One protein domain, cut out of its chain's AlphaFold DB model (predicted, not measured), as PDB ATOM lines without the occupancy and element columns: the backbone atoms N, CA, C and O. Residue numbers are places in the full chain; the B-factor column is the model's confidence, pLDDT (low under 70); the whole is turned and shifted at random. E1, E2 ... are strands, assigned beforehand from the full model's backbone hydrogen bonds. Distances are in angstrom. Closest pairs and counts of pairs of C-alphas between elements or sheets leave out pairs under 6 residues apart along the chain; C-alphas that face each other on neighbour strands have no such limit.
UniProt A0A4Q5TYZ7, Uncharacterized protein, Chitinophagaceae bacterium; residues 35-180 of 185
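AT A GLANCE: This is residues 35 to 180 of the 185 residues of an uncharacterized protein of Chitinophagaceae bacterium (UniProt A0A4Q5TYZ7). Two sheets of unequal size lie partly face to face as a sandwich with crossed strands: the small sheet E1, E2 and E5 covers part of a large, twisted sheet of nine strands, while E7, E8 and E9 of the large sheet lie away from it. The long hairpin of E3 and E4 runs through the large sheet, which forks at E4 into one branch of E6 and E9 and another of E7 and E8; beyond E3 comes E10, E11 and E12, a meander, each strand the antiparallel neighbour of the one before. The printed part has 146 residues with no named helix and twelve named strands, E1 to E12 in order along the chain, and is all strand by class, with 81 residues in the strands. The small sheet has the order E1 - E2 - E5, and in both sheets neighbours are antiparallel. The whole is compact, with a radius of gyration of the C-alphas of 15.0 A, and rounded, with spans of 42 by 35 by 29 A.

IN THESE COORDINATES: E1 is residues 36 to 38, beginning at C-alpha 36 at (7.293, -11.252, -51.249). E2, residues 42 to 49, bends by 115 degrees at residue 46. E3, residues 53 to 63, is 23.3 A from first to last C-alpha and bends by 90 degrees at residue 60. E4, residues 69 to 82, is the longest strand at 28.3 A, from C-alpha 69 at (-10.196, -14.188, -56.654), and bends by 103 degrees at residue 72. E5 is residues 91 to 95, E6 residues 102 to 107 and 16.9 A long, E7 residues 111 to 116, E8 residues 119 to 122, and E9 residues 132 to 134. E10, residues 150 to 155, is 16.8 A long; E11, residues 160 to 167, is 20.8 A long. E12, residues 173 to 179, is 18.9 A long and ends at C-alpha 179 at (0.116, -3.830, -56.767).

HOW THE PARTS SIT: In the branched sheet, the hairpin of E3 and E4 has N 55 and O 78 at 2.8 A. E10 lies on the other side of E3 from E4, with N 56 and O 152 at 2.8 A. E11 follows beside E10, N 153 and O 163 at 2.8 A, and E12 beside E11, N 164 and O 176 at 2.9 A. On the side of E4 away from E3, pairing is staggered: E6 pairs with its residues 77 to 82, N 79 and O 105 at 2.9 A, and E7 with its residues 71 to 74, N 74 and O 111 at 2.8 A. E9 is beside E6, N 133 and O 106 at 3.0 A; E8 is beside E7 in a hairpin, N 121 and O 114 at 2.8 A. In the small sheet, E1 and E2 form a hairpin, N 37 and O 44 at 2.9 A, and E2, the inner strand, has E5 as its other antiparallel neighbour, N 45 and O 92 at 2.9 A; E1 and E5 are the edge strands. The two sheets' facing parts are 9.6 A centre to centre, with strands at 56 degrees. The closest C-alphas of E1 and E12, those of Ile 38 and Val 173, are 7.1 A apart; those of E4 and E5, Leu 82 and Leu 91, are 7.5 A apart.

THE WHOLE: The two C-alphas farthest apart, those of Ala 65 and Glu 86, are 44.8 A apart. The printed part has no cut. The link E9 to E10, residues 135 to 149, is long. The mean pLDDT of the printed part is 85.1, and residues 84 to 88 and 125 to 139, of which 132 to 134 belong to E9, are under 70.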
ATOM      1  N   GLU A  35       9.725  -7.710 -53.146       91.75
ATOM      2  CA  GLU A  35       9.418  -9.066 -53.554       91.75
ATOM      3  C   GLU A  35       9.023  -9.870 -52.317       91.75
ATOM      4  O   GLU A  35       9.797 -10.030 -51.376       91.75
ATOM      5  N   ILE A  36       7.792 -10.384 -52.313       94.31
ATOM      6  CA  ILE A  36       7.293 -11.252 -51.249       94.31
ATOM      7  C   ILE A  36       7.139 -12.659 -51.804       94.31
ATOM      8  O   ILE A  36       6.484 -12.880 -52.825       94.31
ATOM      9  N   THR A  37       7.737 -13.614 -51.101       96.25
ATOM     10  CA  THR A  37       7.677 -15.035 -51.441       96.25
ATOM     11  C   THR A  37       6.939 -15.789 -50.350       96.25
ATOM     12  O   THR A  37       7.284 -15.692 -49.170       96.25
ATOM     13  N   ILE A  38       5.928 -16.558 -50.750       95.75
ATOM     14  CA  ILE A  38       5.131 -17.393 -49.848       95.75
ATOM     15  C   ILE A  38       5.439 -18.860 -50.139       95.75
ATOM     16  O   ILE A  38       5.383 -19.313 -51.280       95.75
ATOM     17  N   THR A  39       5.748 -19.618 -49.091       94.81
ATOM     18  CA  THR A  39       5.898 -21.076 -49.137       94.81
ATOM     19  C   THR A  39       4.920 -21.729 -48.164       94.81
ATOM     20  O   THR A  39       4.263 -21.053 -47.376       94.81
ATOM     21  N   ALA A  40       4.861 -23.063 -48.153       92.31
ATOM     22  CA  ALA A  40       4.072 -23.806 -47.171       92.31
ATOM     23  C   ALA A  40       4.470 -23.524 -45.706       92.31
ATOM     24  O   ALA A  40       3.683 -23.783 -44.800       92.31
ATOM     25  N   ASN A  41       5.694 -23.036 -45.465       92.88
ATOM     26  CA  ASN A  41       6.261 -22.912 -44.120       92.88
ATOM     27  C   ASN A  41       6.710 -21.491 -43.763       92.88
ATOM     28  O   ASN A  41       7.022 -21.246 -42.600       92.88
ATOM     29  N   THR A  42       6.805 -20.584 -44.737       93.31
ATOM     30  CA  THR A  42       7.392 -19.260 -44.528       93.31
ATOM     31  C   THR A  42       6.766 -18.196 -45.416       93.31
ATOM     32  O   THR A  42       6.347 -18.479 -46.538       93.31
ATOM     33  N   ILE A  43       6.830 -16.948 -44.957       94.44
ATOM     34  CA  ILE A  43       6.700 -15.758 -45.805       94.44
ATOM     35  C   ILE A  43       7.977 -14.944 -45.651       94.44
ATOM     36  O   ILE A  43       8.398 -14.664 -44.528       94.44
ATOM     37  N   THR A  44       8.603 -14.596 -46.767       94.62
ATOM     38  CA  THR A  44       9.836 -13.804 -46.803       94.62
ATOM     39  C   THR A  44       9.665 -12.584 -47.682       94.62
ATOM     40  O   THR A  44       8.888 -12.613 -48.637       94.62
ATOM     41  N   THR A  45      10.420 -11.537 -47.385       92.69
ATOM     42  CA  THR A  45      10.554 -10.351 -48.223       92.69
ATOM     43  C   THR A  45      12.028  -9.995 -48.398       92.69
ATOM     44  O   THR A  45      12.850 -10.343 -47.552       92.69
ATOM     45  N   ASP A  46      12.374  -9.359 -49.514       89.81
ATOM     46  CA  ASP A  46      13.692  -8.754 -49.734       89.81
ATOM     47  C   ASP A  46      13.862  -7.389 -49.036       89.81
ATOM     48  O   ASP A  46      14.966  -6.842 -49.029       89.81
ATOM     49  N   ASP A  47      12.791  -6.873 -48.427       86.94
ATOM     50  CA  ASP A  47      12.775  -5.683 -47.576       86.94
ATOM     51  C   ASP A  47      12.451  -6.075 -46.119       86.94
ATOM     52  O   ASP A  47      12.985  -7.056 -45.594       86.94
ATOM     53  N   TYR A  48      11.576  -5.342 -45.429       87.00
ATOM     54  CA  TYR A  48      11.104  -5.698 -44.095       87.00
ATOM     55  C   TYR A  48       9.594  -5.513 -43.930       87.00
ATOM     56  O   TYR A  48       8.976  -4.570 -44.421       87.00
ATOM     57  N   PHE A  49       8.979  -6.398 -43.150       87.12
ATOM     58  CA  PHE A  49       7.602  -6.266 -42.705       87.12
ATOM     59  C   PHE A  49       7.510  -5.215 -41.596       87.12
ATOM     60  O   PHE A  49       7.927  -5.452 -40.463       87.12
ATOM     61  N   VAL A  50       6.894  -4.071 -41.905       80.25
ATOM     62  CA  VAL A  50       6.683  -2.977 -40.939       80.25
ATOM     63  C   VAL A  50       5.751  -3.393 -39.793       80.25
ATOM     64  O   VAL A  50       6.053  -3.144 -38.632       80.25
ATOM     65  N   ASN A  51       4.636  -4.069 -40.104       79.31
ATOM     66  CA  ASN A  51       3.669  -4.552 -39.105       79.31
ATOM     67  C   ASN A  51       3.374  -6.051 -39.256       79.31
ATOM     68  O   ASN A  51       2.276  -6.501 -38.943       79.31
ATOM     69  N   GLY A  52       4.321  -6.827 -39.784       87.62
ATOM     70  CA  GLY A  52       4.101  -8.244 -40.067       87.62
ATOM     71  C   GLY A  52       3.115  -8.495 -41.211       87.62
ATOM     72  O   GLY A  52       3.001  -7.695 -42.146       87.62
ATOM     73  N   VAL A  53       2.434  -9.638 -41.149       91.94
ATOM     74  CA  VAL A  53       1.598 -10.163 -42.232       91.94
ATOM     75  C   VAL A  53       0.256 -10.626 -41.679       91.94
ATOM     76  O   VAL A  53       0.186 -11.337 -40.681       91.94
ATOM     77  N   THR A  54      -0.822 -10.246 -42.356       92.75
ATOM     78  CA  THR A  54      -2.162 -10.786 -42.098       92.75
ATOM     79  C   THR A  54      -2.515 -11.794 -43.177       92.75
ATOM     80  O   THR A  54      -2.342 -11.493 -44.352       92.75
ATOM     81  N   ILE A  55      -3.021 -12.965 -42.808       94.88
ATOM     82  CA  ILE A  55      -3.435 -14.010 -43.745       94.88
ATOM     83  C   ILE A  55      -4.928 -14.265 -43.575       94.88
ATOM     84  O   ILE A  55      -5.428 -14.428 -42.466       94.88
ATOM     85  N   GLU A  56      -5.646 -14.301 -44.688       95.06
ATOM     86  CA  GLU A  56      -7.086 -14.520 -44.748       95.06
ATOM     87  C   GLU A  56      -7.375 -15.793 -45.554       95.06
ATOM     88  O   GLU A  56      -6.865 -15.945 -46.662       95.06
ATOM     89  N   LYS A  57      -8.181 -16.718 -45.017       95.81
ATOM     90  CA  LYS A  57      -8.679 -17.907 -45.735       95.81
ATOM     91  C   LYS A  57      -9.939 -17.531 -46.507       95.81
ATOM     92  O   LYS A  57     -10.864 -16.956 -45.928       95.81
ATOM     93  N   LEU A  58      -9.987 -17.881 -47.792       96.56
ATOM     94  CA  LEU A  58     -11.024 -17.415 -48.715       96.56
ATOM     95  C   LEU A  58     -11.922 -18.551 -49.208       96.56
ATOM     96  O   LEU A  58     -11.451 -19.525 -49.782       96.56
ATOM     97  N   VAL A  59     -13.234 -18.393 -49.111       96.44
ATOM     98  CA  VAL A  59     -14.172 -19.163 -49.936       96.44
ATOM     99  C   VAL A  59     -14.393 -18.372 -51.216       96.44
ATOM    100  O   VAL A  59     -14.946 -17.277 -51.174       96.44
ATOM    101  N   VAL A  60     -13.887 -18.884 -52.335       96.69
ATOM    102  CA  VAL A  60     -13.886 -18.163 -53.611       96.69
ATOM    103  C   VAL A  60     -15.208 -18.363 -54.338       96.69
ATOM    104  O   VAL A  60     -15.571 -19.492 -54.657       96.69
ATOM    105  N   ASP A  61     -15.874 -17.257 -54.661       96.00
ATOM    106  CA  ASP A  61     -17.106 -17.253 -55.451       96.00
ATOM    107  C   ASP A  61     -16.801 -17.090 -56.949       96.00
ATOM    108  O   ASP A  61     -17.471 -17.675 -57.798       96.00
ATOM    109  N   SER A  62     -15.777 -16.299 -57.300       96.19
ATOM    110  CA  SER A  62     -15.344 -16.130 -58.693       96.19
ATOM    111  C   SER A  62     -13.872 -15.727 -58.836       96.19
ATOM    112  O   SER A  62     -13.311 -15.019 -57.993       96.19
ATOM    113  N   ILE A  63     -13.263 -16.161 -59.944       95.94
ATOM    114  CA  ILE A  63     -11.892 -15.830 -60.359       95.94
ATOM    115  C   ILE A  63     -11.943 -14.835 -61.522       95.94
ATOM    116  O   ILE A  63     -12.681 -15.037 -62.485       95.94
ATOM    117  N   GLY A  64     -11.148 -13.770 -61.438       92.94
ATOM    118  CA  GLY A  64     -11.040 -12.761 -62.491       92.94
ATOM    119  C   GLY A  64     -10.057 -13.140 -63.600       92.94
ATOM    120  O   GLY A  64      -9.331 -14.130 -63.517       92.94
ATOM    121  N   ALA A  65      -9.958 -12.288 -64.625       90.38
ATOM    122  CA  ALA A  65      -9.037 -12.483 -65.752       90.38
ATOM    123  C   ALA A  65      -7.555 -12.567 -65.326       90.38
ATOM    124  O   ALA A  65      -6.766 -13.267 -65.956       90.38
ATOM    125  N   GLY A  66      -7.186 -11.917 -64.216       88.06
ATOM    126  CA  GLY A  66      -5.851 -12.004 -63.615       88.06
ATOM    127  C   GLY A  66      -5.532 -13.348 -62.946       88.06
ATOM    128  O   GLY A  66      -4.440 -13.503 -62.407       88.06
ATOM    129  N   ARG A  67      -6.458 -14.320 -62.990       92.75
ATOM    130  CA  ARG A  67      -6.361 -15.649 -62.358       92.75
ATOM    131  C   ARG A  67      -6.287 -15.621 -60.828       92.75
ATOM    132  O   ARG A  67      -5.822 -16.580 -60.225       92.75
ATOM    133  N   TYR A  68      -6.794 -14.556 -60.213       93.81
ATOM    134  CA  TYR A  68      -6.957 -14.436 -58.765       93.81
ATOM    135  C   TYR A  68      -8.431 -14.166 -58.392       93.81
ATOM    136  O   TYR A  68      -9.211 -13.734 -59.253       93.81
ATOM    137  N   PRO A  69      -8.839 -14.436 -57.137       95.75
ATOM    138  CA  PRO A  69     -10.196 -14.188 -56.654       95.75
ATOM    139  C   PRO A  69     -10.640 -12.734 -56.819       95.75
ATOM    140  O   PRO A  69      -9.925 -11.810 -56.442       95.75
ATOM    141  N   VAL A  70     -11.844 -12.528 -57.355       95.06
ATOM    142  CA  VAL A  70     -12.470 -11.195 -57.477       95.06
ATOM    143  C   VAL A  70     -13.745 -11.061 -56.658       95.06
ATOM    144  O   VAL A  70     -14.095  -9.951 -56.281       95.06
ATOM    145  N   ARG A  71     -14.401 -12.176 -56.324       95.75
ATOM    146  CA  ARG A  71     -15.470 -12.227 -55.318       95.75
ATOM    147  C   ARG A  71     -15.235 -13.422 -54.417       95.75
ATOM    148  O   ARG A  71     -14.960 -14.517 -54.919       95.75
ATOM    149  N   TYR A  72     -15.269 -13.194 -53.114       95.38
ATOM    150  CA  TYR A  72     -14.953 -14.217 -52.129       95.38
ATOM    151  C   TYR A  72     -15.482 -13.850 -50.744       95.38
ATOM    152  O   TYR A  72     -15.723 -12.687 -50.420       95.38
ATOM    153  N   THR A  73     -15.585 -14.858 -49.885       94.25
ATOM    154  CA  THR A  73     -15.864 -14.705 -48.458       94.25
ATOM    155  C   THR A  73     -14.601 -14.996 -47.655       94.25
ATOM    156  O   THR A  73     -14.046 -16.087 -47.759       94.25
ATOM    157  N   VAL A  74     -14.156 -14.060 -46.820       92.62
ATOM    158  CA  VAL A  74     -13.135 -14.342 -45.800       92.62
ATOM    159  C   VAL A  74     -13.805 -15.120 -44.676       92.62
ATOM    160  O   VAL A  74     -14.804 -14.646 -44.139       92.62
ATOM    161  N   VAL A  75     -13.285 -16.310 -44.360       91.62
ATOM    162  CA  VAL A  75     -13.837 -17.217 -43.326       91.62
ATOM    163  C   VAL A  75     -12.936 -17.382 -42.101       91.62
ATOM    164  O   VAL A  75     -13.349 -17.911 -41.072       91.62
ATOM    165  N   TYR A  76     -11.683 -16.961 -42.225       89.62
ATOM    166  CA  TYR A  76     -10.682 -16.997 -41.170       89.62
ATOM    167  C   TYR A  76      -9.653 -15.917 -41.458       89.62
ATOM    168  O   TYR A  76      -9.284 -15.706 -42.615       89.62
ATOM    169  N   LYS A  77      -9.186 -15.254 -40.411       89.25
ATOM    170  CA  LYS A  77      -8.154 -14.234 -40.471       89.25
ATOM    171  C   LYS A  77      -7.153 -14.492 -39.366       89.25
ATOM    172  O   LYS A  77      -7.524 -14.784 -38.239       89.25
ATOM    173  N   THR A  78      -5.885 -14.332 -39.681       88.75
ATOM    174  CA  THR A  78      -4.805 -14.405 -38.709       88.75
ATOM    175  C   THR A  78      -3.808 -13.295 -38.963       88.75
ATOM    176  O   THR A  78      -3.603 -12.891 -40.105       88.75
ATOM    177  N   HIS A  79      -3.208 -12.774 -37.904       88.44
ATOM    178  CA  HIS A  79      -2.176 -11.760 -37.983       88.44
ATOM    179  C   HIS A  79      -0.924 -12.260 -37.273       88.44
ATOM    180  O   HIS A  79      -0.990 -12.637 -36.105       88.44
ATOM    181  N   CYS A  80       0.202 -12.240 -37.981       87.62
ATOM    182  CA  CYS A  80       1.523 -12.533 -37.444       87.62
ATOM    183  C   CYS A  80       2.356 -11.256 -37.503       87.62
ATOM    184  O   CYS A  80       2.843 -10.866 -38.567       87.62
ATOM    185  N   GLY A  81       2.445 -10.577 -36.361       84.44
ATOM    186  CA  GLY A  81       3.056  -9.262 -36.195       84.44
ATOM    187  C   GLY A  81       4.372  -9.319 -35.429       84.44
ATOM    188  O   GLY A  81       4.749 -10.354 -34.893       84.44
ATOM    189  N   LEU A  82       5.066  -8.188 -35.344       76.62
ATOM    190  CA  LEU A  82       6.192  -8.006 -34.424       76.62
ATOM    191  C   LEU A  82       5.693  -7.875 -32.979       76.62
ATOM    192  O   LEU A  82       4.644  -7.274 -32.735       76.62
ATOM    193  N   VAL A  83       6.471  -8.371 -32.014       71.69
ATOM    194  CA  VAL A  83       6.312  -7.958 -30.610       71.69
ATOM    195  C   VAL A  83       6.655  -6.471 -30.518       71.69
ATOM    196  O   VAL A  83       7.721  -6.040 -30.960       71.69
ATOM    197  N   ARG A  84       5.736  -5.652 -29.994       64.25
ATOM    198  CA  ARG A  84       5.974  -4.211 -29.834       64.25
ATOM    199  C   ARG A  84       6.915  -3.989 -28.647       64.25
ATOM    200  O   ARG A  84       6.512  -4.148 -27.502       64.25
ATOM    201  N   GLY A  85       8.153  -3.591 -28.931       63.81
ATOM    202  CA  GLY A  85       9.179  -3.273 -27.936       63.81
ATOM    203  C   GLY A  85      10.328  -2.457 -28.537       63.81
ATOM    204  O   GLY A  85      10.549  -2.501 -29.747       63.81
ATOM    205  N   GLU A  86      11.052  -1.719 -27.689       53.22
ATOM    206  CA  GLU A  86      11.973  -0.621 -28.053       53.22
ATOM    207  C   GLU A  86      13.192  -1.003 -28.920       53.22
ATOM    208  O   GLU A  86      13.885  -0.112 -29.392       53.22
ATOM    209  N   ASN A  87      13.456  -2.288 -29.188       59.56
ATOM    210  CA  ASN A  87      14.643  -2.738 -29.937       59.56
ATOM    211  C   ASN A  87      14.381  -3.914 -30.894       59.56
ATOM    212  O   ASN A  87      15.281  -4.702 -31.196       59.56
ATOM    213  N   THR A  88      13.146  -4.083 -31.361       66.75
ATOM    214  CA  THR A  88      12.812  -5.248 -32.190       66.75
ATOM    215  C   THR A  88      13.234  -5.005 -33.636       66.75
ATOM    216  O   THR A  88      12.727  -4.101 -34.299       66.75
ATOM    217  N   LYS A  89      14.192  -5.801 -34.127       73.31
ATOM    218  CA  LYS A  89      14.650  -5.742 -35.521       73.31
ATOM    219  C   LYS A  89      13.455  -5.980 -36.468       73.31
ATOM    220  O   LYS A  89      12.678  -6.901 -36.201       73.31
ATOM    221  N   PRO A  90      13.322  -5.217 -37.570       77.56
ATOM    222  CA  PRO A  90      12.314  -5.485 -38.590       77.56
ATOM    223  C   PRO A  90      12.427  -6.920 -39.122       77.56
ATOM    224  O   PRO A  90      13.532  -7.461 -39.234       77.56
ATOM    225  N   LEU A  91      11.290  -7.538 -39.434       84.00
ATOM    226  CA  LEU A  91      11.244  -8.916 -39.922       84.00
ATOM    227  C   LEU A  91      11.390  -8.947 -41.435       84.00
ATOM    228  O   LEU A  91      10.576  -8.366 -42.131       84.00
ATOM    229  N   ASP A  92      12.338  -9.713 -41.941       89.62
ATOM    230  CA  ASP A  92      12.424 -10.108 -43.352       89.62
ATOM    231  C   ASP A  92      11.763 -11.478 -43.604       89.62
ATOM    232  O   ASP A  92      11.497 -11.873 -44.740       89.62
ATOM    233  N   ARG A  93      11.475 -12.224 -42.530       91.44
ATOM    234  CA  ARG A  93      10.948 -13.588 -42.576       91.44
ATOM    235  C   ARG A  93       9.992 -13.872 -41.425       91.44
ATOM    236  O   ARG A  93      10.284 -13.558 -40.271       91.44
ATOM    237  N   ILE A  94       8.904 -14.571 -41.734       89.12
ATOM    238  CA  ILE A  94       7.982 -15.195 -40.779       89.12
ATOM    239  C   ILE A  94       7.996 -16.702 -41.026       89.12
ATOM    240  O   ILE A  94       7.697 -17.142 -42.135       89.12
ATOM    241  N   SER A  95       8.370 -17.484 -40.011       90.81
ATOM    242  CA  SER A  95       8.301 -18.951 -40.041       90.81
ATOM    243  C   SER A  95       7.035 -19.434 -39.345       90.81
ATOM    244  O   SER A  95       6.687 -18.939 -38.274       90.81
ATOM    245  N   PHE A  96       6.362 -20.421 -39.936       89.56
ATOM    246  CA  PHE A  96       5.137 -20.990 -39.370       89.56
ATOM    247  C   PHE A  96       5.371 -22.170 -38.429       89.56
ATOM    248  O   PHE A  96       4.451 -22.642 -37.764       89.56
ATOM    249  N   LYS A  97       6.602 -22.683 -38.402       87.38
ATOM    250  CA  LYS A  97       6.980 -23.872 -37.627       87.38
ATOM    251  C   LYS A  97       8.017 -23.578 -36.557       87.38
ATOM    252  O   LYS A  97       8.136 -24.341 -35.604       87.38
ATOM    253  N   GLU A  98       8.781 -22.508 -36.729       86.44
ATOM    254  CA  GLU A  98       9.891 -22.166 -35.851       86.44
ATOM    255  C   GLU A  98       9.533 -20.980 -34.966       86.44
ATOM    256  O   GLU A  98       8.750 -20.107 -35.346       86.44
ATOM    257  N   ALA A  99      10.142 -20.959 -33.784       82.81
ATOM    258  CA  ALA A  99      10.049 -19.831 -32.883       82.81
ATOM    259  C   ALA A  99      10.773 -18.602 -33.466       82.81
ATOM    260  O   ALA A  99      11.864 -18.715 -34.025       82.81
ATOM    261  N   GLY A 100      10.200 -17.421 -33.279       79.31
ATOM    262  CA  GLY A 100      10.770 -16.129 -33.628       79.31
ATOM    263  C   GLY A 100      10.088 -14.989 -32.863       79.31
ATOM    264  O   GLY A 100       9.250 -15.236 -31.995       79.31
ATOM    265  N   PRO A 101      10.467 -13.731 -33.137       78.88
ATOM    266  CA  PRO A 101      10.005 -12.573 -32.375       78.88
ATOM    267  C   PRO A 101       8.640 -12.075 -32.883       78.88
ATOM    268  O   PRO A 101       8.500 -10.923 -33.299       78.88
ATOM    269  N   TYR A 102       7.642 -12.961 -32.883       77.19
ATOM    270  CA  TYR A 102       6.309 -12.692 -33.419       77.19
ATOM    271  C   TYR A 102       5.251 -12.568 -32.314       77.19
ATOM    272  O   TYR A 102       5.384 -13.123 -31.226       77.19
ATOM    273  N   THR A 103       4.174 -11.853 -32.618       78.69
ATOM    274  CA  THR A 103       2.880 -11.965 -31.938       78.69
ATOM    275  C   THR A 103       1.877 -12.559 -32.908       78.69
ATOM    276  O   THR A 103       1.971 -12.333 -34.118       78.69
ATOM    277  N   TRP A 104       0.929 -13.334 -32.390       83.50
ATOM    278  CA  TRP A 104      -0.056 -14.018 -33.214       83.50
ATOM    279  C   TRP A 104      -1.464 -13.805 -32.672       83.50
ATOM    280  O   TRP A 104      -1.720 -13.918 -31.472       83.50
ATOM    281  N   SER A 105      -2.387 -13.504 -33.579       80.25
ATOM    282  CA  SER A 105      -3.815 -13.479 -33.297       80.25
ATOM    283  C   SER A 105      -4.599 -14.125 -34.428       80.25
ATOM    284  O   SER A 105      -4.151 -14.175 -35.580       80.25
ATOM    285  N   GLU A 106      -5.792 -14.607 -34.102       81.88
ATOM    286  CA  GLU A 106      -6.740 -15.103 -35.087       81.88
ATOM    287  C   GLU A 106      -8.159 -14.618 -34.799       81.88
ATOM    288  O   GLU A 106      -8.515 -14.224 -33.686       81.88
ATOM    289  N   ASP A 107      -8.952 -14.592 -35.858       78.50
ATOM    290  CA  ASP A 107     -10.326 -14.128 -35.876       78.50
ATOM    291  C   ASP A 107     -11.105 -14.966 -36.894       78.50
ATOM    292  O   ASP A 107     -10.727 -15.094 -38.067       78.50
ATOM    293  N   THR A 108     -12.211 -15.551 -36.449       76.19
ATOM    294  CA  THR A 108     -13.162 -16.220 -37.333       76.19
ATOM    295  C   THR A 108     -14.199 -15.201 -37.782       76.19
ATOM    296  O   THR A 108     -15.177 -14.928 -37.088       76.19
ATOM    297  N   THR A 109     -14.001 -14.659 -38.979       73.44
ATOM    298  CA  THR A 109     -14.940 -13.716 -39.594       73.44
ATOM    299  C   THR A 109     -15.684 -14.382 -40.736       73.44
ATOM    300  O   THR A 109     -15.231 -15.384 -41.276       73.44
ATOM    301  N   ARG A 110     -16.841 -13.839 -41.115       83.31
ATOM    302  CA  ARG A 110     -17.510 -14.202 -42.365       83.31
ATOM    303  C   ARG A 110     -17.895 -12.931 -43.097       83.31
ATOM    304  O   ARG A 110     -19.019 -12.456 -42.964       83.31
ATOM    305  N   THR A 111     -16.944 -12.379 -43.840       86.19
ATOM    306  CA  THR A 111     -17.132 -11.116 -44.563       86.19
ATOM    307  C   THR A 111     -16.988 -11.353 -46.053       86.19
ATOM    308  O   THR A 111     -15.979 -11.895 -46.506       86.19
ATOM    309  N   ARG A 112     -18.005 -10.955 -46.820       90.19
ATOM    310  CA  ARG A 112     -17.979 -11.021 -48.282       90.19
ATOM    311  C   ARG A 112     -17.309  -9.787 -48.857       90.19
ATOM    312  O   ARG A 112     -17.623  -8.670 -48.449       90.19
ATOM    313  N   TYR A 113     -16.433 -10.005 -49.824       92.19
ATOM    314  CA  TYR A 113     -15.702  -8.964 -50.526       92.19
ATOM    315  C   TYR A 113     -15.854  -9.108 -52.035       92.19
ATOM    316  O   TYR A 113     -15.960 -10.214 -52.574       92.19
ATOM    317  N   GLU A 114     -15.802  -7.967 -52.707       93.62
ATOM    318  CA  GLU A 114     -15.639  -7.856 -54.148       93.62
ATOM    319  C   GLU A 114     -14.476  -6.910 -54.452       93.62
ATOM    320  O   GLU A 114     -14.333  -5.855 -53.834       93.62
ATOM    321  N   ASN A 115     -13.616  -7.304 -55.386       89.44
ATOM    322  CA  ASN A 115     -12.516  -6.467 -55.844       89.44
ATOM    323  C   ASN A 115     -13.033  -5.472 -56.887       89.44
ATOM    324  O   ASN A 115     -13.423  -5.862 -57.988       89.44
ATOM    325  N   VAL A 116     -12.984  -4.184 -56.549       85.81
ATOM    326  CA  VAL A 116     -13.348  -3.063 -57.421       85.81
ATOM    327  C   VAL A 116     -12.066  -2.315 -57.785       85.81
ATOM    328  O   VAL A 116     -11.495  -1.559 -56.996       85.81
ATOM    329  N   GLY A 117     -11.557  -2.578 -58.991       84.12
ATOM    330  CA  GLY A 117     -10.250  -2.079 -59.424       84.12
ATOM    331  C   GLY A 117      -9.112  -2.667 -58.582       84.12
ATOM    332  O   GLY A 117      -8.894  -3.875 -58.592       84.12
ATOM    333  N   MET A 118      -8.377  -1.802 -57.872       80.00
ATOM    334  CA  MET A 118      -7.277  -2.183 -56.966       80.00
ATOM    335  C   MET A 118      -7.693  -2.202 -55.489       80.00
ATOM    336  O   MET A 118      -6.850  -2.429 -54.623       80.00
ATOM    337  N   SER A 119      -8.967  -1.930 -55.194       82.31
ATOM    338  CA  SER A 119      -9.517  -1.948 -53.841       82.31
ATOM    339  C   SER A 119     -10.402  -3.173 -53.641       82.31
ATOM    340  O   SER A 119     -10.951  -3.719 -54.599       82.31
ATOM    341  N   ARG A 120     -10.569  -3.582 -52.383       87.88
ATOM    342  CA  ARG A 120     -11.599  -4.547 -51.994       87.88
ATOM    343  C   ARG A 120     -12.723  -3.801 -51.290       87.88
ATOM    344  O   ARG A 120     -12.465  -3.016 -50.377       87.88
ATOM    345  N   GLU A 121     -13.954  -4.080 -51.672       89.38
ATOM    346  CA  GLU A 121     -15.138  -3.490 -51.062       89.38
ATOM    347  C   GLU A 121     -15.935  -4.578 -50.338       89.38
ATOM    348  O   GLU A 121     -16.165  -5.653 -50.902       89.38
ATOM    349  N   PRO A 122     -16.318  -4.361 -49.067       88.00
ATOM    350  CA  PRO A 122     -17.190  -5.291 -48.370       88.00
ATOM    351  C   PRO A 122     -18.593  -5.234 -48.985       88.00
ATOM    352  O   PRO A 122     -19.180  -4.163 -49.119       88.00
ATOM    353  N   LEU A 123     -19.150  -6.396 -49.321       86.00
ATOM    354  CA  LEU A 123     -20.525  -6.509 -49.823       86.00
ATOM    355  C   LEU A 123     -21.563  -6.465 -48.697       86.00
ATOM    356  O   LEU A 123     -22.729  -6.154 -48.933       86.00
ATOM    357  N   ASP A 124     -21.136  -6.768 -47.473       78.94
ATOM    358  CA  ASP A 124     -21.975  -6.740 -46.285       78.94
ATOM    359  C   ASP A 124     -21.598  -5.536 -45.415       78.94
ATOM    360  O   ASP A 124     -20.496  -5.464 -44.875       78.94
ATOM    361  N   SER A 125     -22.536  -4.606 -45.218       56.50
ATOM    362  CA  SER A 125     -22.385  -3.457 -44.304       56.50
ATOM    363  C   SER A 125     -22.377  -3.854 -42.820       56.50
ATOM    364  O   SER A 125     -22.139  -3.021 -41.948       56.50
ATOM    365  N   ILE A 126     -22.630  -5.133 -42.524       53.78
ATOM    366  CA  ILE A 126     -22.742  -5.699 -41.179       53.78
ATOM    367  C   ILE A 126     -21.738  -6.852 -41.046       53.78
ATOM    368  O   ILE A 126     -22.104  -7.990 -40.756       53.78
ATOM    369  N   SER A 127     -20.448  -6.592 -41.263       51.81
ATOM    370  CA  SER A 127     -19.419  -7.521 -40.793       51.81
ATOM    371  C   SER A 127     -19.337  -7.385 -39.272       51.81
ATOM    372  O   SER A 127     -18.565  -6.585 -38.745       51.81
ATOM    373  N   LYS A 128     -20.198  -8.107 -38.547       47.31
ATOM    374  CA  LYS A 128     -20.044  -8.276 -37.100       47.31
ATOM    375  C   LYS A 128     -18.685  -8.930 -36.872       47.31
ATOM    376  O   LYS A 128     -18.525 -10.118 -37.125       47.31
ATOM    377  N   THR A 129     -17.723  -8.130 -36.431       47.84
ATOM    378  CA  THR A 129     -16.451  -8.570 -35.867       47.84
ATOM    379  C   THR A 129     -16.784  -9.539 -34.738       47.84
ATOM    380  O   THR A 129     -17.303  -9.138 -33.693       47.84
ATOM    381  N   TRP A 130     -16.594 -10.831 -34.979       47.69
ATOM    382  CA  TRP A 130     -16.833 -11.875 -33.996       47.69
ATOM    383  C   TRP A 130     -15.489 -12.267 -33.408       47.69
ATOM    384  O   TRP A 130     -14.839 -13.178 -33.887       47.69
ATOM    385  N   TRP A 131     -15.144 -11.547 -32.335       44.09
ATOM    386  CA  TRP A 131     -14.103 -11.868 -31.355       44.09
ATOM    387  C   TRP A 131     -12.730 -12.195 -31.971       44.09
ATOM    388  O   TRP A 131     -12.432 -13.332 -32.318       44.09
ATOM    389  N   LEU A 132     -11.841 -11.195 -31.974       48.25
ATOM    390  CA  LEU A 132     -10.399 -11.441 -32.000       48.25
ATOM    391  C   LEU A 132     -10.056 -12.314 -30.790       48.25
ATOM    392  O   LEU A 132     -10.052 -11.830 -29.654       48.25
ATOM    393  N   ALA A 133      -9.755 -13.585 -31.024       54.81
ATOM    394  CA  ALA A 133      -9.075 -14.393 -30.038       54.81
ATOM    395  C   ALA A 133      -7.604 -13.954 -30.078       54.81
ATOM    396  O   ALA A 133      -6.783 -14.414 -30.873       54.81
ATOM    397  N   TYR A 134      -7.293 -12.934 -29.278       56.00
ATOM    398  CA  TYR A 134      -5.917 -12.535 -29.032       56.00
ATOM    399  C   TYR A 134      -5.286 -13.604 -28.145       56.00
ATOM    400  O   TYR A 134      -5.531 -13.641 -26.940       56.00
ATOM    401  N   TYR A 135      -4.505 -14.495 -28.749       57.59
ATOM    402  CA  TYR A 135      -3.874 -15.590 -28.017       57.59
ATOM    403  C   TYR A 135      -2.633 -15.148 -27.228       57.59
ATOM    404  O   TYR A 135      -2.183 -15.873 -26.352       57.59
ATOM    405  N   GLY A 136      -2.156 -13.916 -27.417       57.25
ATOM    406  CA  GLY A 136      -1.012 -13.381 -26.682       57.25
ATOM    407  C   GLY A 136       0.275 -13.407 -27.495       57.25
ATOM    408  O   GLY A 136       0.283 -13.598 -28.712       57.25
ATOM    409  N   GLU A 137       1.386 -13.163 -26.811       62.44
ATOM    410  CA  GLU A 137       2.714 -13.188 -27.416       62.44
ATOM    411  C   GLU A 137       3.203 -14.637 -27.486       62.44
ATOM    412  O   GLU A 137       3.606 -15.233 -26.485       62.44
ATOM    413  N   HIS A 138       3.137 -15.224 -28.678       68.88
ATOM    414  CA  HIS A 138       3.622 -16.570 -28.932       68.88
ATOM    415  C   HIS A 138       4.785 -16.528 -29.903       68.88
ATOM    416  O   HIS A 138       4.696 -15.939 -30.975       68.88
ATOM    417  N   ALA A 139       5.854 -17.241 -29.556       69.56
ATOM    418  CA  ALA A 139       7.039 -17.299 -30.396       69.56
ATOM    419  C   ALA A 139       6.774 -17.969 -31.759       69.56
ATOM    420  O   ALA A 139       7.585 -17.829 -32.661       69.56
ATOM    421  N   VAL A 140       5.664 -18.688 -31.943       80.75
ATOM    422  CA  VAL A 140       5.331 -19.379 -33.197       80.75
ATOM    423  C   VAL A 140       4.033 -18.806 -33.764       80.75
ATOM    424  O   VAL A 140       3.088 -18.574 -33.018       80.75
ATOM    425  N   CYS A 141       3.988 -18.621 -35.085       83.81
ATOM    426  CA  CYS A 141       2.796 -18.292 -35.873       83.81
ATOM    427  C   CYS A 141       2.310 -19.592 -36.555       83.81
ATOM    428  O   CYS A 141       2.740 -19.882 -37.670       83.81
ATOM    429  N   PRO A 142       1.506 -20.447 -35.892       82.38
ATOM    430  CA  PRO A 142       1.321 -21.843 -36.292       82.38
ATOM    431  C   PRO A 142       0.328 -21.989 -37.453       82.38
ATOM    432  O   PRO A 142      -0.802 -22.442 -37.280       82.38
ATOM    433  N   LEU A 143       0.746 -21.614 -38.658       87.19
ATOM    434  CA  LEU A 143      -0.095 -21.685 -39.848       87.19
ATOM    435  C   LEU A 143       0.192 -22.928 -40.678       87.19
ATOM    436  O   LEU A 143       1.337 -23.316 -40.910       87.19
ATOM    437  N   LYS A 144      -0.888 -23.544 -41.157       91.12
ATOM    438  CA  LYS A 144      -0.847 -24.664 -42.089       91.12
ATOM    439  C   LYS A 144      -1.830 -24.403 -43.217       91.12
ATOM    440  O   LYS A 144      -3.030 -24.278 -42.983       91.12
ATOM    441  N   PHE A 145      -1.313 -24.330 -44.437       93.50
ATOM    442  CA  PHE A 145      -2.142 -24.134 -45.617       93.50
ATOM    443  C   PHE A 145      -2.735 -25.456 -46.102       93.50
ATOM    444  O   PHE A 145      -2.097 -26.508 -46.043       93.50
ATOM    445  N   GLU A 146      -3.974 -25.392 -46.573       95.88
ATOM    446  CA  GLU A 146      -4.695 -26.510 -47.172       95.88
ATOM    447  C   GLU A 146      -4.477 -26.521 -48.691       95.88
ATOM    448  O   GLU A 146      -4.421 -25.478 -49.345       95.88
ATOM    449  N   VAL A 147      -4.368 -27.718 -49.265       95.94
ATOM    450  CA  VAL A 147      -4.267 -27.902 -50.717       95.94
ATOM    451  C   VAL A 147      -5.574 -27.471 -51.387       95.94
ATOM    452  O   VAL A 147      -6.661 -27.812 -50.928       95.94
ATOM    453  N   GLY A 148      -5.471 -26.717 -52.482       94.56
ATOM    454  CA  GLY A 148      -6.601 -26.182 -53.252       94.56
ATOM    455  C   GLY A 148      -7.328 -25.008 -52.589       94.56
ATOM    456  O   GLY A 148      -8.200 -24.398 -53.208       94.56
ATOM    457  N   GLN A 149      -6.966 -24.665 -51.354       97.44
ATOM    458  CA  GLN A 149      -7.559 -23.569 -50.609       97.44
ATOM    459  C   GLN A 149      -6.882 -22.245 -50.970       97.44
ATOM    460  O   GLN A 149      -5.657 -22.128 -50.961       97.44
ATOM    461  N   TRP A 150      -7.697 -21.229 -51.255       97.75
ATOM    462  CA  TRP A 150      -7.218 -19.875 -51.507       97.75
ATOM    463  C   TRP A 150      -7.008 -19.095 -50.215       97.75
ATOM    464  O   TRP A 150      -7.816 -19.164 -49.282       97.75
ATOM    465  N   TYR A 151      -5.950 -18.297 -50.223       97.56
ATOM    466  CA  TYR A 151      -5.572 -17.390 -49.159       97.56
ATOM    467  C   TYR A 151      -5.219 -16.013 -49.728       97.56
ATOM    468  O   TYR A 151      -4.830 -15.883 -50.892       97.56
ATOM    469  N   LEU A 152      -5.339 -14.988 -48.892       96.75
ATOM    470  CA  LEU A 152      -4.875 -13.630 -49.160       96.75
ATOM    471  C   LEU A 152      -3.903 -13.216 -48.059       96.75
ATOM    472  O   LEU A 152      -4.283 -13.166 -46.893       96.75
ATOM    473  N   ALA A 153      -2.661 -12.913 -48.427       96.00
ATOM    474  CA  ALA A 153      -1.693 -12.284 -47.541       96.00
ATOM    475  C   ALA A 153      -1.710 -10.764 -47.734       96.00
ATOM    476  O   ALA A 153      -1.632 -10.257 -48.856       96.00
ATOM    477  N   LEU A 154      -1.791 -10.038 -46.627       93.69
ATOM    478  CA  LEU A 154      -1.756  -8.587 -46.564       93.69
ATOM    479  C   LEU A 154      -0.516  -8.161 -45.806       93.69
ATOM    480  O   LEU A 154      -0.299  -8.571 -44.662       93.69
ATOM    481  N   VAL A 155       0.253  -7.294 -46.440       91.75
ATOM    482  CA  VAL A 155       1.428  -6.662 -45.857       91.75
ATOM    483  C   VAL A 155       1.163  -5.181 -45.667       91.75
ATOM    484  O   VAL A 155       0.364  -4.587 -46.383       91.75
ATOM    485  N   SER A 156       1.832  -4.567 -44.697       84.94
ATOM    486  CA  SER A 156       1.747  -3.116 -44.474       84.94
ATOM    487  C   SER A 156       2.642  -2.309 -45.419       84.94
ATOM    488  O   SER A 156       3.184  -1.287 -45.009       84.94
ATOM    489  N   ASP A 157       2.809  -2.762 -46.664       86.00
ATOM    490  CA  ASP A 157       3.477  -1.985 -47.708       86.00
ATOM    491  C   ASP A 157       2.410  -1.324 -48.597       86.00
ATOM    492  O   ASP A 157       1.617  -2.034 -49.218       86.00
ATOM    493  N   PRO A 158       2.371   0.017 -48.696       84.50
ATOM    494  CA  PRO A 158       1.348   0.721 -49.466       84.50
ATOM    495  C   PRO A 158       1.399   0.430 -50.972       84.50
ATOM    496  O   PRO A 158       0.423   0.711 -51.665       84.50
ATOM    497  N   ARG A 159       2.498  -0.126 -51.498       87.44
ATOM    498  CA  ARG A 159       2.679  -0.498 -52.913       87.44
ATOM    499  C   ARG A 159       2.021  -1.839 -53.258       87.44
ATOM    500  O   ARG A 159       1.883  -2.172 -54.438       87.44
ATOM    501  N   ILE A 160       1.619  -2.622 -52.252       89.69
ATOM    502  CA  ILE A 160       1.034  -3.958 -52.407       89.69
ATOM    503  C   ILE A 160      -0.357  -3.968 -51.775       89.69
ATOM    504  O   ILE A 160      -0.510  -3.887 -50.562       89.69
ATOM    505  N   THR A 161      -1.392  -4.122 -52.600       90.50
ATOM    506  CA  THR A 161      -2.774  -4.287 -52.124       90.50
ATOM    507  C   THR A 161      -2.945  -5.620 -51.393       90.50
ATOM    508  O   THR A 161      -3.665  -5.713 -50.397       90.50
ATOM    509  N   GLY A 162      -2.296  -6.669 -51.900       93.56
ATOM    510  CA  GLY A 162      -2.324  -7.999 -51.312       93.56
ATOM    511  C   GLY A 162      -1.748  -9.055 -52.244       93.56
ATOM    512  O   GLY A 162      -1.490  -8.800 -53.421       93.56
ATOM    513  N   ILE A 163      -1.538 -10.249 -51.706       96.25
ATOM    514  CA  ILE A 163      -0.988 -11.393 -52.432       96.25
ATOM    515  C   ILE A 163      -1.972 -12.543 -52.295       96.25
ATOM    516  O   ILE A 163      -2.140 -13.098 -51.210       96.25
ATOM    517  N   TYR A 164      -2.625 -12.902 -53.393       97.06
ATOM    518  CA  TYR A 164      -3.483 -14.081 -53.433       97.06
ATOM    519  C   TYR A 164      -2.627 -15.306 -53.693       97.06
ATOM    520  O   TYR A 164      -1.763 -15.274 -54.567       97.06
ATOM    521  N   PHE A 165      -2.865 -16.393 -52.972       97.88
ATOM    522  CA  PHE A 165      -2.131 -17.625 -53.208       97.88
ATOM    523  C   PHE A 165      -2.945 -18.869 -52.872       97.88
ATOM    524  O   PHE A 165      -3.903 -18.821 -52.102       97.88
ATOM    525  N   TYR A 166      -2.546 -19.991 -53.458       97.38
ATOM    526  CA  TYR A 166      -3.012 -21.325 -53.089       97.38
ATOM    527  C   TYR A 166      -1.881 -22.337 -53.287       97.38
ATOM    528  O   TYR A 166      -0.936 -22.087 -54.041       97.38
ATOM    529  N   MET A 167      -1.979 -23.480 -52.610       96.50
ATOM    530  CA  MET A 167      -1.112 -24.633 -52.863       96.50
ATOM    531  C   MET A 167      -1.834 -25.624 -53.763       96.50
ATOM    532  O   MET A 167      -2.996 -25.946 -53.513       96.50
ATOM    533  N   ASP A 168      -1.170 -26.110 -54.805       95.06
ATOM    534  CA  ASP A 168      -1.704 -27.209 -55.602       95.06
ATOM    535  C   ASP A 168      -1.440 -28.576 -54.947       95.06
ATOM    536  O   ASP A 168      -0.859 -28.693 -53.870       95.06
ATOM    537  N   TRP A 169      -1.912 -29.634 -55.601       94.44
ATOM    538  CA  TRP A 169      -1.761 -31.021 -55.156       94.44
ATOM    539  C   TRP A 169      -0.319 -31.551 -55.240       94.44
ATOM    540  O   TRP A 169      -0.064 -32.664 -54.789       94.44
ATOM    541  N   GLN A 170       0.607 -30.781 -55.818       95.00
ATOM    542  CA  GLN A 170       2.045 -31.057 -55.852       95.00
ATOM    543  C   GLN A 170       2.803 -30.257 -54.779       95.00
ATOM    544  O   GLN A 170       4.024 -30.135 -54.867       95.00
ATOM    545  N   ASP A 171       2.094 -29.672 -53.805       89.94
ATOM    546  CA  ASP A 171       2.632 -28.768 -52.782       89.94
ATOM    547  C   ASP A 171       3.323 -27.518 -53.360       89.94
ATOM    548  O   ASP A 171       4.126 -26.856 -52.692       89.94
ATOM    549  N   LYS A 172       3.006 -27.146 -54.608       95.06
ATOM    550  CA  LYS A 172       3.537 -25.935 -55.228       95.06
ATOM    551  C   LYS A 172       2.632 -24.749 -54.911       95.06
ATOM    552  O   LYS A 172       1.426 -24.780 -55.157       95.06
ATOM    553  N   VAL A 173       3.236 -23.673 -54.408       96.25
ATOM    554  CA  VAL A 173       2.546 -22.396 -54.189       96.25
ATOM    555  C   VAL A 173       2.416 -21.642 -55.510       96.25
ATOM    556  O   VAL A 173       3.401 -21.412 -56.214       96.25
ATOM    557  N   HIS A 174       1.195 -21.219 -55.819       96.69
ATOM    558  CA  HIS A 174       0.897 -20.277 -56.895       96.69
ATOM    559  C   HIS A 174       0.512 -18.945 -56.263       96.69
ATOM    560  O   HIS A 174      -0.494 -18.884 -55.561       96.69
ATOM    561  N   GLN A 175       1.307 -17.899 -56.497       96.69
ATOM    562  CA  GLN A 175       1.105 -16.567 -55.918       96.69
ATOM    563  C   GLN A 175       0.786 -15.510 -56.985       96.69
ATOM    564  O   GLN A 175       1.332 -15.537 -58.089       96.69
ATOM    565  N   PHE A 176      -0.079 -14.563 -56.631       95.38
ATOM    566  CA  PHE A 176      -0.554 -13.469 -57.472       95.38
ATOM    567  C   PHE A 176      -0.515 -12.170 -56.664       95.38
ATOM    568  O   PHE A 176      -1.415 -11.885 -55.869       95.38
ATOM    569  N   THR A 177       0.545 -11.388 -56.854       93.44
ATOM    570  CA  THR A 177       0.717 -10.091 -56.190       93.44
ATOM    571  C   THR A 177      -0.093  -9.020 -56.911       93.44
ATOM    572  O   THR A 177       0.069  -8.810 -58.113       93.44
ATOM    573  N   VAL A 178      -0.955  -8.326 -56.170       91.31
ATOM    574  CA  VAL A 178      -1.708  -7.169 -56.657       91.31
ATOM    575  C   VAL A 178      -1.030  -5.908 -56.144       91.31
ATOM    576  O   VAL A 178      -0.967  -5.665 -54.939       91.31
ATOM    577  N   HIS A 179      -0.516  -5.108 -57.072       89.19
ATOM    578  CA  HIS A 179       0.116  -3.830 -56.767       89.19
ATOM    579  C   HIS A 179      -0.920  -2.707 -56.743       89.19
ATOM    580  O   HIS A 179      -1.850  -2.702 -57.546       89.19
ATOM    581  N   SER A 180      -0.736  -1.743 -55.844       83.69
ATOM    582  CA  SER A 180      -1.635  -0.592 -55.692       83.69
ATOM    583  C   SER A 180      -1.378   0.525 -56.711       83.69
ATOM    584  O   SER A 180      -2.160   1.467 -56.805       83.69
TER     585      SER A 180